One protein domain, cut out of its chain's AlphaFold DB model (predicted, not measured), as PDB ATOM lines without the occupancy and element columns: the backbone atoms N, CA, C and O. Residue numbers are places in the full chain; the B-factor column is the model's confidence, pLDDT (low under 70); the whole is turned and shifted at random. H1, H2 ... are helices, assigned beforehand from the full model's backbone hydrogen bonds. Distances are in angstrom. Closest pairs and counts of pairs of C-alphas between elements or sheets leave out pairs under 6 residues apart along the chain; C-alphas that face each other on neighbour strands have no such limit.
ATOM      1  N   GLY A  13     118.389 145.334 123.859       80.25
ATOM      2  CA  GLY A  13     116.999 144.884 123.816       80.25
ATOM      3  C   GLY A  13     116.080 145.942 123.213       80.25
ATOM      4  O   GLY A  13     115.248 145.621 122.375       80.25
ATOM      5  N   THR A  14     116.272 147.212 123.573       85.56
ATOM      6  CA  THR A  14     115.501 148.325 123.006       85.56
ATOM      7  C   THR A  14     115.808 148.504 121.522       85.56
ATOM      8  O   THR A  14     114.878 148.603 120.728       85.56
ATOM      9  N   ARG A  15     117.091 148.472 121.130       86.38
ATOM     10  CA  ARG A  15     117.499 148.531 119.714       86.38
ATOM     11  C   ARG A  15     116.942 147.363 118.902       86.38
ATOM     12  O   ARG A  15     116.438 147.563 117.803       86.38
ATOM     13  N   TRP A  16     116.985 146.159 119.464       83.69
ATOM     14  CA  TRP A  16     116.463 144.955 118.827       83.69
ATOM     15  C   TRP A  16     114.948 145.043 118.593       83.69
ATOM     16  O   TRP A  16     114.489 144.825 117.474       83.69
ATOM     17  N   VAL A  17     114.170 145.435 119.610       86.00
ATOM     18  CA  VAL A  17     112.710 145.612 119.473       86.00
ATOM     19  C   VAL A  17     112.380 146.720 118.468       86.00
ATOM     20  O   VAL A  17     111.474 146.553 117.651       86.00
ATOM     21  N   ALA A  18     113.118 147.831 118.497       87.12
ATOM     22  CA  ALA A  18     112.955 148.954 117.576       87.12
ATOM     23  C   ALA A  18     113.139 148.515 116.114       87.12
ATOM     24  O   ALA A  18     112.212 148.643 115.312       87.12
ATOM     25  N   GLN A  19     114.276 147.883 115.799       85.62
ATOM     26  CA  GLN A  19     114.573 147.372 114.459       85.62
ATOM     27  C   GLN A  19     113.489 146.411 113.959       85.62
ATOM     28  O   GLN A  19     113.071 146.491 112.806       85.62
ATOM     29  N   ARG A  20     113.037 145.503 114.828       83.25
ATOM     30  CA  ARG A  20     112.092 144.452 114.454       83.25
ATOM     31  C   ARG A  20     110.683 144.988 114.199       83.25
ATOM     32  O   ARG A  20     110.029 144.579 113.255       83.25
ATOM     33  N   THR A  21     110.247 145.949 115.009       84.44
ATOM     34  CA  THR A  21     108.893 146.521 114.927       84.44
ATOM     35  C   THR A  21     108.792 147.755 114.029       84.44
ATOM     36  O   THR A  21     107.726 148.366 113.955       84.44
ATOM     37  N   GLY A  22     109.882 148.145 113.355       85.62
ATOM     38  CA  GLY A  22     109.928 149.346 112.516       85.62
ATOM     39  C   GLY A  22     109.774 150.650 113.305       85.62
ATOM     40  O   GLY A  22     109.257 151.628 112.769       85.62
ATOM     41  N   ARG A  23     110.178 150.652 114.579       87.75
ATOM     42  CA  ARG A  23     110.121 151.804 115.494       87.75
ATOM     43  C   ARG A  23     111.519 152.309 115.824       87.75
ATOM     44  O   ARG A  23     112.513 151.640 115.558       87.75
ATOM     45  N   THR A  24     111.589 153.470 116.457       89.94
ATOM     46  CA  THR A  24     112.827 154.034 117.009       89.94
ATOM     47  C   THR A  24     112.995 153.674 118.493       89.94
ATOM     48  O   THR A  24     112.004 153.495 119.210       89.94
ATOM     49  N   PRO A  25     114.233 153.562 119.009       88.75
ATOM     50  CA  PRO A  25     114.473 153.385 120.443       88.75
ATOM     51  C   PRO A  25     113.877 154.506 121.318       88.75
ATOM     52  O   PRO A  25     113.401 154.241 122.427       88.75
ATOM     53  N   GLU A  26     113.849 155.738 120.811       89.69
ATOM     54  CA  GLU A  26     113.216 156.909 121.425       89.69
ATOM     55  C   GLU A  26     111.725 156.657 121.687       89.69
ATOM     56  O   GLU A  26     111.244 156.829 122.808       89.69
ATOM     57  N   GLU A  27     110.988 156.190 120.677       87.69
ATOM     58  CA  GLU A  27     109.551 155.911 120.793       87.69
ATOM     59  C   GLU A  27     109.252 154.822 121.830       87.69
ATOM     60  O   GLU A  27     108.245 154.890 122.540       87.69
ATOM     61  N   LEU A  28     110.132 153.822 121.944       86.25
ATOM     62  CA  LEU A  28     109.984 152.751 122.928       86.25
ATOM     63  C   LEU A  28     110.251 153.245 124.353       86.25
ATOM     64  O   LEU A  28     109.553 152.849 125.283       86.25
ATOM     65  N   THR A  29     111.247 154.108 124.545       87.44
ATOM     66  CA  THR A  29     111.613 154.614 125.879       87.44
ATOM     67  C   THR A  29     110.689 155.725 126.374       87.44
ATOM     68  O   THR A  29     110.504 155.867 127.583       87.44
ATOM     69  N   ALA A  30     110.044 156.458 125.465       89.06
ATOM     70  CA  ALA A  30     109.093 157.514 125.798       89.06
ATOM     71  C   ALA A  30     107.771 156.995 126.395       89.06
ATOM     72  O   ALA A  30     107.059 157.750 127.060       89.06
ATOM     73  N   SER A  31     107.412 155.724 126.167       88.12
ATOM     74  CA  SER A  31     106.136 155.163 126.622       88.12
ATOM     75  C   SER A  31     106.247 153.686 127.014       88.12
ATOM     76  O   SER A  31     106.431 152.827 126.149       88.12
ATOM     77  N   PRO A  32     106.009 153.344 128.298       84.38
ATOM     78  CA  PRO A  32     105.957 151.952 128.742       84.38
ATOM     79  C   PRO A  32     104.924 151.117 127.974       84.38
ATOM     80  O   PRO A  32     105.169 149.953 127.669       84.38
ATOM     81  N   ALA A  33     103.783 151.709 127.611       88.06
ATOM     82  CA  ALA A  33     102.763 151.026 126.822       88.06
ATOM     83  C   ALA A  33     103.242 150.743 125.388       88.06
ATOM     84  O   ALA A  33     102.998 149.654 124.864       88.06
ATOM     85  N   ALA A  34     103.962 151.686 124.766       79.69
ATOM     86  CA  ALA A  34     104.541 151.487 123.438       79.69
ATOM     87  C   ALA A  34     105.616 150.392 123.455       79.69
ATOM     88  O   ALA A  34     105.616 149.542 122.563       79.69
ATOM     89  N   ALA A  35     106.462 150.368 124.491       82.81
ATOM     90  CA  ALA A  35     107.445 149.310 124.706       82.81
ATOM     91  C   ALA A  35     106.785 147.933 124.847       82.81
ATOM     92  O   ALA A  35     107.172 146.998 124.151       82.81
ATOM     93  N   VAL A  36     105.757 147.804 125.693       88.69
ATOM     94  CA  VAL A  36     105.044 146.530 125.893       88.69
ATOM     95  C   VAL A  36     104.380 146.052 124.601       88.69
ATOM     96  O   VAL A  36     104.484 144.872 124.266       88.69
ATOM     97  N   ALA A  37     103.740 146.951 123.850       86.31
ATOM     98  CA  ALA A  37     103.143 146.606 122.563       86.31
ATOM     99  C   ALA A  37     104.198 146.095 121.568       86.31
ATOM    100  O   ALA A  37     104.003 145.042 120.967       86.31
ATOM    101  N   ALA A  38     105.336 146.789 121.462       85.44
ATOM    102  CA  ALA A  38     106.415 146.412 120.553       85.44
ATOM    103  C   ALA A  38     107.080 145.082 120.944       85.44
ATOM    104  O   ALA A  38     107.369 144.252 120.086       85.44
ATOM    105  N   VAL A  39     107.265 144.824 122.243       86.94
ATOM    106  CA  VAL A  39     107.715 143.509 122.725       86.94
ATOM    107  C   VAL A  39     106.700 142.428 122.342       86.94
ATOM    108  O   VAL A  39     107.092 141.358 121.886       86.94
ATOM    109  N   GLY A  40     105.400 142.704 122.473       87.38
ATOM    110  CA  GLY A  40     104.344 141.780 122.056       87.38
ATOM    111  C   GLY A  40     104.361 141.464 120.555       87.38
ATOM    112  O   GLY A  40     104.178 140.305 120.180       87.38
ATOM    113  N   ASP A  41     104.602 142.465 119.705       86.56
ATOM    114  CA  ASP A  41     104.785 142.284 118.259       86.56
ATOM    115  C   ASP A  41     106.022 141.425 117.961       86.56
ATOM    116  O   ASP A  41     105.920 140.409 117.272       86.56
ATOM    117  N   ALA A  42     107.162 141.748 118.576       85.12
ATOM    118  CA  ALA A  42     108.396 140.991 118.405       85.12
ATOM    119  C   ALA A  42     108.261 139.520 118.851       85.12
ATOM    120  O   ALA A  42     108.775 138.619 118.187       85.12
ATOM    121  N   VAL A  43     107.525 139.243 119.935       87.94
ATOM    122  CA  VAL A  43     107.231 137.866 120.377       87.94
ATOM    123  C   VAL A  43     106.406 137.110 119.335       87.94
ATOM    124  O   VAL A  43     106.695 135.944 119.062       87.94
ATOM    125  N   ARG A  44     105.404 137.752 118.719       89.12
ATOM    126  CA  ARG A  44     104.608 137.126 117.651       89.12
ATOM    127  C   ARG A  44     105.461 136.776 116.439       89.12
ATOM    128  O   ARG A  44     105.292 135.697 115.876       89.12
ATOM    129  N   GLU A  45     106.393 137.640 116.062       87.56
ATOM    130  CA  GLU A  45     107.308 137.359 114.957       87.56
ATOM    131  C   GLU A  45     108.261 136.199 115.252       87.56
ATOM    132  O   GLU A  45     108.505 135.368 114.377       87.56
ATOM    133  N   VAL A  46     108.775 136.102 116.482       87.56
ATOM    134  CA  VAL A  46     109.602 134.960 116.907       87.56
ATOM    135  C   VAL A  46     108.791 133.664 116.874       87.56
ATOM    136  O   VAL A  46     109.281 132.651 116.380       87.56
ATOM    137  N   ALA A  47     107.533 133.690 117.323       90.31
ATOM    138  CA  ALA A  47     106.643 132.536 117.220       90.31
ATOM    139  C   ALA A  47     106.366 132.146 115.754       90.31
ATOM    140  O   ALA A  47     106.377 130.965 115.415       90.31
ATOM    141  N   ALA A  48     106.181 133.126 114.864       91.81
ATOM    142  CA  ALA A  48     106.021 132.878 113.432       91.81
ATOM    143  C   ALA A  48     107.297 132.307 112.788       91.81
ATOM    144  O   ALA A  48     107.218 131.468 111.890       91.81
ATOM    145  N   LEU A  49     108.484 132.733 113.234       92.50
ATOM    146  CA  LEU A  49     109.754 132.136 112.820       92.50
ATOM    147  C   LEU A  49     109.867 130.680 113.292       92.50
ATOM    148  O   LEU A  49     110.213 129.820 112.487       92.50
ATOM    149  N   ALA A  50     109.509 130.389 114.545       92.62
ATOM    150  CA  ALA A  50     109.491 129.025 115.073       92.62
ATOM    151  C   ALA A  50     108.563 128.106 114.260       92.62
ATOM    152  O   ALA A  50     108.981 127.036 113.828       92.62
ATOM    153  N   ALA A  51     107.351 128.567 113.934       94.56
ATOM    154  CA  ALA A  51     106.426 127.808 113.093       94.56
ATOM    155  C   ALA A  51     106.991 127.521 111.686       94.56
ATOM    156  O   ALA A  51     106.794 126.436 111.145       94.56
ATOM    157  N   ARG A  52     107.727 128.469 111.085       96.25
ATOM    158  CA  ARG A  52     108.382 128.252 109.780       96.25
ATOM    159  C   ARG A  52     109.545 127.261 109.862       96.25
ATOM    160  O   ARG A  52     109.755 126.514 108.911       96.25
ATOM    161  N   LEU A  53     110.270 127.217 110.982       95.19
ATOM    162  CA  LEU A  53     111.318 126.215 111.224       95.19
ATOM    163  C   LEU A  53     110.745 124.794 111.344       95.19
ATOM    164  O   LEU A  53     111.405 123.832 110.961       95.19
ATOM    165  N   GLU A  54     109.514 124.660 111.831       95.31
ATOM    166  CA  GLU A  54     108.801 123.379 111.939       95.31
ATOM    167  C   GLU A  54     108.065 122.978 110.648       95.31
ATOM    168  O   GLU A  54     107.486 121.895 110.578       95.31
ATOM    169  N   SER A  55     108.096 123.818 109.607       95.75
ATOM    170  CA  SER A  55     107.416 123.544 108.338       95.75
ATOM    171  C   SER A  55     107.931 122.264 107.674       95.75
ATOM    172  O   SER A  55     109.136 121.999 107.658       95.75
ATOM    173  N   GLU A  56     107.028 121.483 107.074       96.25
ATOM    174  CA  GLU A  56     107.365 120.312 106.250       96.25
ATOM    175  C   GLU A  56     108.011 120.709 104.913       96.25
ATOM    176  O   GLU A  56     108.791 119.932 104.356       96.25
ATOM    177  N   ASP A  57     107.758 121.935 104.449       97.25
ATOM    178  CA  ASP A  57     108.345 122.490 103.234       97.25
ATOM    179  C   ASP A  57     109.846 122.798 103.449       97.25
ATOM    180  O   ASP A  57     110.201 123.624 104.303       97.25
ATOM    181  N   PRO A  58     110.754 122.142 102.697       95.62
ATOM    182  CA  PRO A  58     112.190 122.324 102.865       95.62
ATOM    183  C   PRO A  58     112.673 123.731 102.494       95.62
ATOM    184  O   PRO A  58     113.650 124.191 103.085       95.62
ATOM    185  N   GLU A  59     112.014 124.433 101.569       96.25
ATOM    186  CA  GLU A  59     112.396 125.795 101.182       96.25
ATOM    187  C   GLU A  59     112.028 126.794 102.281       96.25
ATOM    188  O   GLU A  59     112.857 127.615 102.686       96.25
ATOM    189  N   VAL A  60     110.817 126.668 102.835       96.00
ATOM    190  CA  VAL A  60     110.363 127.481 103.976       96.00
ATOM    191  C   VAL A  60     111.279 127.270 105.178       96.00
ATOM    192  O   VAL A  60     111.711 128.240 105.807       96.00
ATOM    193  N   ARG A  61     111.630 126.013 105.466       96.94
ATOM    194  CA  ARG A  61     112.539 125.667 106.561       96.94
ATOM    195  C   ARG A  61     113.940 126.237 106.349       96.94
ATOM    196  O   ARG A  61     114.512 126.797 107.281       96.94
ATOM    197  N   ALA A  62     114.491 126.129 105.139       95.56
ATOM    198  CA  ALA A  62     115.817 126.658 104.819       95.56
ATOM    199  C   ALA A  62     115.873 128.188 104.952       95.56
ATOM    200  O   ALA A  62     116.813 128.724 105.542       95.56
ATOM    201  N   ALA A  63     114.846 128.893 104.466       94.50
ATOM    202  CA  ALA A  63     114.737 130.342 104.614       94.50
ATOM    203  C   ALA A  63     114.632 130.759 106.092       94.50
ATOM    204  O   ALA A  63     115.308 131.693 106.527       94.50
ATOM    205  N   ALA A  64     113.831 130.039 106.883       94.88
ATOM    206  CA  ALA A  64     113.699 130.283 108.315       94.88
ATOM    207  C   ALA A  64     115.008 130.017 109.079       94.88
ATOM    208  O   ALA A  64     115.375 130.798 109.955       94.88
ATOM    209  N   GLN A  65     115.753 128.968 108.720       94.81
ATOM    210  CA  GLN A  65     117.056 128.681 109.321       94.81
ATOM    211  C   GLN A  65     118.062 129.804 109.044       94.81
ATOM    212  O   GLN A  65     118.746 130.253 109.961       94.81
ATOM    213  N   ALA A  66     118.112 130.315 107.810       94.50
ATOM    214  CA  ALA A  66     118.989 131.430 107.457       94.50
ATOM    215  C   ALA A  66     118.665 132.707 108.260       94.50
ATOM    216  O   ALA A  66     119.579 133.408 108.704       94.50
ATOM    217  N   GLU A  67     117.376 132.990 108.480       91.75
ATOM    218  CA  GLU A  67     116.926 134.098 109.331       91.75
ATOM    219  C   GLU A  67     117.338 133.885 110.799       91.75
ATOM    220  O   GLU A  67     117.882 134.796 111.429       91.75
ATOM    221  N   ALA A  68     117.146 132.675 111.335       91.75
ATOM    222  CA  ALA A  68     117.537 132.327 112.700       91.75
ATOM    223  C   ALA A  68     119.057 132.440 112.918       91.75
ATOM    224  O   ALA A  68     119.501 132.982 113.932       91.75
ATOM    225  N   ASP A  69     119.862 132.000 111.950       91.94
ATOM    226  CA  ASP A  69     121.320 132.109 112.006       91.94
ATOM    227  C   ASP A  69     121.787 133.571 111.950       91.94
ATOM    228  O   ASP A  69     122.750 133.947 112.621       91.94
ATOM    229  N   ALA A  70     121.113 134.418 111.166       87.62
ATOM    230  CA  ALA A  70     121.394 135.851 111.132       87.62
ATOM    231  C   ALA A  70     121.095 136.516 112.482       87.62
ATOM    232  O   ALA A  70     121.933 137.261 112.994       87.62
ATOM    233  N   LEU A  71     119.952 136.181 113.089       83.56
ATOM    234  CA  LEU A  71     119.575 136.659 114.418       83.56
ATOM    235  C   LEU A  71     120.574 136.196 115.489       83.56
ATOM    236  O   LEU A  71     120.993 136.984 116.337       83.56
ATOM    237  N   ARG A  72     121.001 134.932 115.429       85.50
ATOM    238  CA  ARG A  72     121.999 134.378 116.345       85.50
ATOM    239  C   ARG A  72     123.321 135.137 116.268       85.50
ATOM    240  O   ARG A  72     123.837 135.538 117.306       85.50
ATOM    241  N   ARG A  73     123.833 135.381 115.056       84.44
ATOM    242  CA  ARG A  73     125.065 136.160 114.858       84.44
ATOM    243  C   ARG A  73     124.948 137.554 115.462       84.44
ATOM    244  O   ARG A  73     125.864 137.973 116.154       84.44
ATOM    245  N   GLN A  74     123.820 138.236 115.254       77.56
ATOM    246  CA  GLN A  74     123.585 139.567 115.815       77.56
ATOM    247  C   GLN A  74     123.686 139.567 117.348       77.56
ATOM    248  O   GLN A  74     124.333 140.442 117.920       77.56
ATOM    249  N   VAL A  75     123.105 138.564 118.013       75.94
ATOM    250  CA  VAL A  75     123.164 138.428 119.477       75.94
ATOM    251  C   VAL A  75     124.563 138.045 119.965       75.94
ATOM    252  O   VAL A  75     125.025 138.602 120.954       75.94
ATOM    253  N   GLU A  76     125.252 137.124 119.285       80.31
ATOM    254  CA  GLU A  76     126.607 136.685 119.659       80.31
ATOM    255  C   GLU A  76     127.658 137.796 119.496       80.31
ATOM    256  O   GLU A  76     128.642 137.817 120.230       80.31
ATOM    257  N   THR A  77     127.455 138.728 118.561       78.19
ATOM    258  CA  THR A  77     128.352 139.877 118.361       78.19
ATOM    259  C   THR A  77     128.085 141.049 119.303       78.19
ATOM    260  O   THR A  77     128.908 141.960 119.387       78.19
ATOM    261  N   GLU A  78     126.946 141.066 119.997       77.75
ATOM    262  CA  GLU A  78     126.622 142.146 120.923       77.75
ATOM    263  C   GLU A  78     127.381 141.963 122.247       77.75
ATOM    264  O   GLU A  78     127.353 140.876 122.832       77.75
ATOM    265  N   PRO A  79     128.022 143.022 122.780       76.25
ATOM    266  CA  PRO A  79     128.691 142.947 124.070       76.25
ATOM    267  C   PRO A  79     127.709 142.508 125.159       76.25
ATOM    268  O   PRO A  79     126.531 142.877 125.172       76.25
ATOM    269  N   THR A  80     128.182 141.739 126.125       80.44
ATOM    270  CA  THR A  80     127.389 141.347 127.288       80.44
ATOM    271  C   THR A  80     126.957 142.578 128.102       80.44
ATOM    272  O   THR A  80     127.570 143.651 128.021       80.44
ATOM    273  N   PRO A  81     125.911 142.468 128.948       74.88
ATOM    274  CA  PRO A  81     125.552 143.545 129.870       74.88
ATOM    275  C   PRO A  81     126.725 144.022 130.742       74.88
ATOM    276  O   PRO A  81     126.865 145.225 130.959       74.88
ATOM    277  N   GLY A  82     127.581 143.097 131.192       75.12
ATOM    278  CA  GLY A  82     128.772 143.409 131.985       75.12
ATOM    279  C   GLY A  82     129.821 144.197 131.200       75.12
ATOM    280  O   GLY A  82     130.332 145.193 131.704       75.12
ATOM    281  N   GLU A  83     130.091 143.814 129.950       83.25
ATOM    282  CA  GLU A  83     131.026 144.534 129.074       83.25
ATOM    283  C   GLU A  83     130.535 145.945 128.747       83.25
ATOM    284  O   GLU A  83     131.314 146.897 128.804       83.25
ATOM    285  N   ARG A  84     129.230 146.117 128.491       82.81
ATOM    286  CA  ARG A  84     128.641 147.451 128.294       82.81
ATOM    287  C   ARG A  84     128.773 148.325 129.535       82.81
ATOM    288  O   ARG A  84     129.187 149.477 129.427       82.81
ATOM    289  N   PHE A  85     128.440 147.782 130.707       78.94
ATOM    290  CA  PHE A  85     128.578 148.506 131.969       78.94
ATOM    291  C   PHE A  85     130.036 148.906 132.223       78.94
ATOM    292  O   PHE A  85     130.314 150.076 132.482       78.94
ATOM    293  N   GLY A  86     130.969 147.962 132.085       83.75
ATOM    294  CA  GLY A  86     132.398 148.213 132.254       83.75
ATOM    295  C   GLY A  86     132.926 149.278 131.291       83.75
ATOM    296  O   GLY A  86     133.615 150.200 131.722       83.75
ATOM    297  N   SER A  87     132.543 149.205 130.013       86.69
ATOM    298  CA  SER A  87     132.915 150.198 128.997       86.69
ATOM    299  C   SER A  87     132.395 151.598 129.346       86.69
ATOM    300  O   SER A  87     133.161 152.565 129.327       86.69
ATOM    301  N   ARG A  88     131.128 151.705 129.771       86.81
ATOM    302  CA  ARG A  88     130.507 152.970 130.193       86.81
ATOM    303  C   ARG A  88     131.208 153.569 131.414       86.81
ATOM    304  O   ARG A  88     131.504 154.760 131.422       86.81
ATOM    305  N   VAL A  89     131.500 152.757 132.432       92.06
ATOM    306  CA  VAL A  89     132.237 153.206 133.626       92.06
ATOM    307  C   VAL A  89     133.634 153.688 133.241       92.06
ATOM    308  O   VAL A  89     134.037 154.773 133.652       92.06
ATOM    309  N   ALA A  90     134.356 152.928 132.413       91.38
ATOM    310  CA  ALA A  90     135.686 153.312 131.950       91.38
ATOM    311  C   ALA A  90     135.673 154.638 131.174       91.38
ATOM    312  O   ALA A  90     136.559 155.466 131.373       91.38
ATOM    313  N   GLN A  91     134.665 154.864 130.326       89.00
ATOM    314  CA  GLN A  91     134.478 156.129 129.616       89.00
ATOM    315  C   GLN A  91     134.244 157.292 130.586       89.00
ATOM    316  O   GLN A  91     134.995 158.260 130.558       89.00
ATOM    317  N   VAL A  92     133.289 157.163 131.512       92.19
ATOM    318  CA  VAL A  92     132.982 158.216 132.496       92.19
ATOM    319  C   VAL A  92     134.200 158.569 133.354       92.19
ATOM    320  O   VAL A  92     134.423 159.742 133.660       92.19
ATOM    321  N   LEU A  93     135.002 157.573 133.742       93.75
ATOM    322  CA  LEU A  93     136.231 157.795 134.503       93.75
ATOM    323  C   LEU A  93     137.301 158.527 133.680       93.75
ATOM    324  O   LEU A  93     137.946 159.426 134.220       93.75
ATOM    325  N   ARG A  94     137.464 158.199 132.390       91.62
ATOM    326  CA  ARG A  94     138.363 158.939 131.482       91.62
ATOM    327  C   ARG A  94     137.918 160.390 131.319       91.62
ATOM    328  O   ARG A  94     138.715 161.288 131.569       91.62
ATOM    329  N   ASP A  95     136.640 160.625 131.039       93.00
ATOM    330  CA  ASP A  95     136.081 161.974 130.881       93.00
ATOM    331  C   ASP A  95     136.207 162.803 132.176       93.00
ATOM    332  O   ASP A  95     136.335 164.031 132.164       93.00
ATOM    333  N   ALA A  96     136.134 162.156 133.343       90.94
ATOM    334  CA  ALA A  96     136.387 162.802 134.628       90.94
ATOM    335  C   ALA A  96     137.870 163.150 134.818       90.94
ATOM    336  O   ALA A  96     138.170 164.266 135.242       90.94
ATOM    337  N   ALA A  97     138.783 162.237 134.476       90.69
ATOM    338  CA  ALA A  97     140.221 162.473 134.543       90.69
ATOM    339  C   ALA A  97     140.647 163.630 133.624       90.69
ATOM    340  O   ALA A  97     141.303 164.557 134.087       90.69
ATOM    341  N   GLU A  98     140.181 163.655 132.373       92.81
ATOM    342  CA  GLU A  98     140.469 164.734 131.415       92.81
ATOM    343  C   GLU A  98     139.995 166.113 131.898       92.81
ATOM    344  O   GLU A  98     140.636 167.135 131.645       92.81
ATOM    345  N   ARG A  99     138.871 166.168 132.624       88.94
ATOM    346  CA  ARG A  99     138.370 167.417 133.220       88.94
ATOM    347  C   ARG A  99     139.228 167.911 134.377       88.94
ATOM    348  O   ARG A  99     139.296 169.119 134.582       88.94
ATOM    349  N   LEU A 100     139.836 167.003 135.137       89.44
ATOM    350  CA  LEU A 100     140.745 167.349 136.231       89.44
ATOM    351  C   LEU A 100     142.123 167.769 135.712       89.44
ATOM    352  O   LEU A 100     142.744 168.643 136.309       89.44
ATOM    353  N   ASP A 101     142.564 167.181 134.600       84.25
ATOM    354  CA  ASP A 101     143.859 167.463 133.971       84.25
ATOM    355  C   ASP A 101     143.850 168.758 133.138       84.25
ATOM    356  O   ASP A 101     144.897 169.324 132.824       84.25
ATOM    357  N   ARG A 102     142.661 169.287 132.804       77.25
ATOM    358  CA  ARG A 102     142.534 170.612 132.187       77.25
ATOM    359  C   ARG A 102     142.870 171.712 133.207       77.25
ATOM    360  O   ARG A 102     142.141 171.862 134.191       77.25
TER     361      ARG A 102
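Overview. This is residues 13 to 102 of the 105 residues of an uncharacterized protein of Terrabacter sp. Root85 (UniProt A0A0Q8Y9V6). Two long helices, H3 and H4, meet near their ends as a V; short H1 and H2 pack on H3 toward its open end, and H5 sticks out past H4 as a free arm that makes the length. The printed part has 90 residues with five named helices, H1 to H5, and no named strand: all helix. It is extended, radius of gyration of the C-alphas 18.9 A, spanning 66 by 29 by 17 A.

Along the chain. H1, residues 13 to 21, begins at C-alpha 13 (116.999, 144.884, 123.816). H2 is residues 25 to 30. H3, residues 32 to 53, is 31.6 A long; H4, residues 58 to 77, 28.5 A; H5, residues 81 to 101, 30.4 A, ending at C-alpha 101 (143.859, 167.463, 133.971).

Arrangement. The hub H3 touches H1 with residues 38 to 42 alone, the closest C-alphas, Thr 21 and Ala 38, 6.1 A apart. H3 and H2 touch only at the corner, closest C-alphas Leu 28 and Ala 35, 4.6 A. H3 touches H4 with residues 49 to 53 alone, closest C-alphas Leu 53 and Arg 61, 4.9 A, at a steep tilt of 46 degrees, opposite ways. H5 and H4 are apart. In H1 to H5 every O i to N i+4 pair is within hydrogen-bond range.

Size, cuts and confidence. The farthest C-alphas, Glu 56 and Arg 102, are 66.6 A apart. The printed part has no cut, the four links are tight, and no printed residue is under 70 in pLDDT.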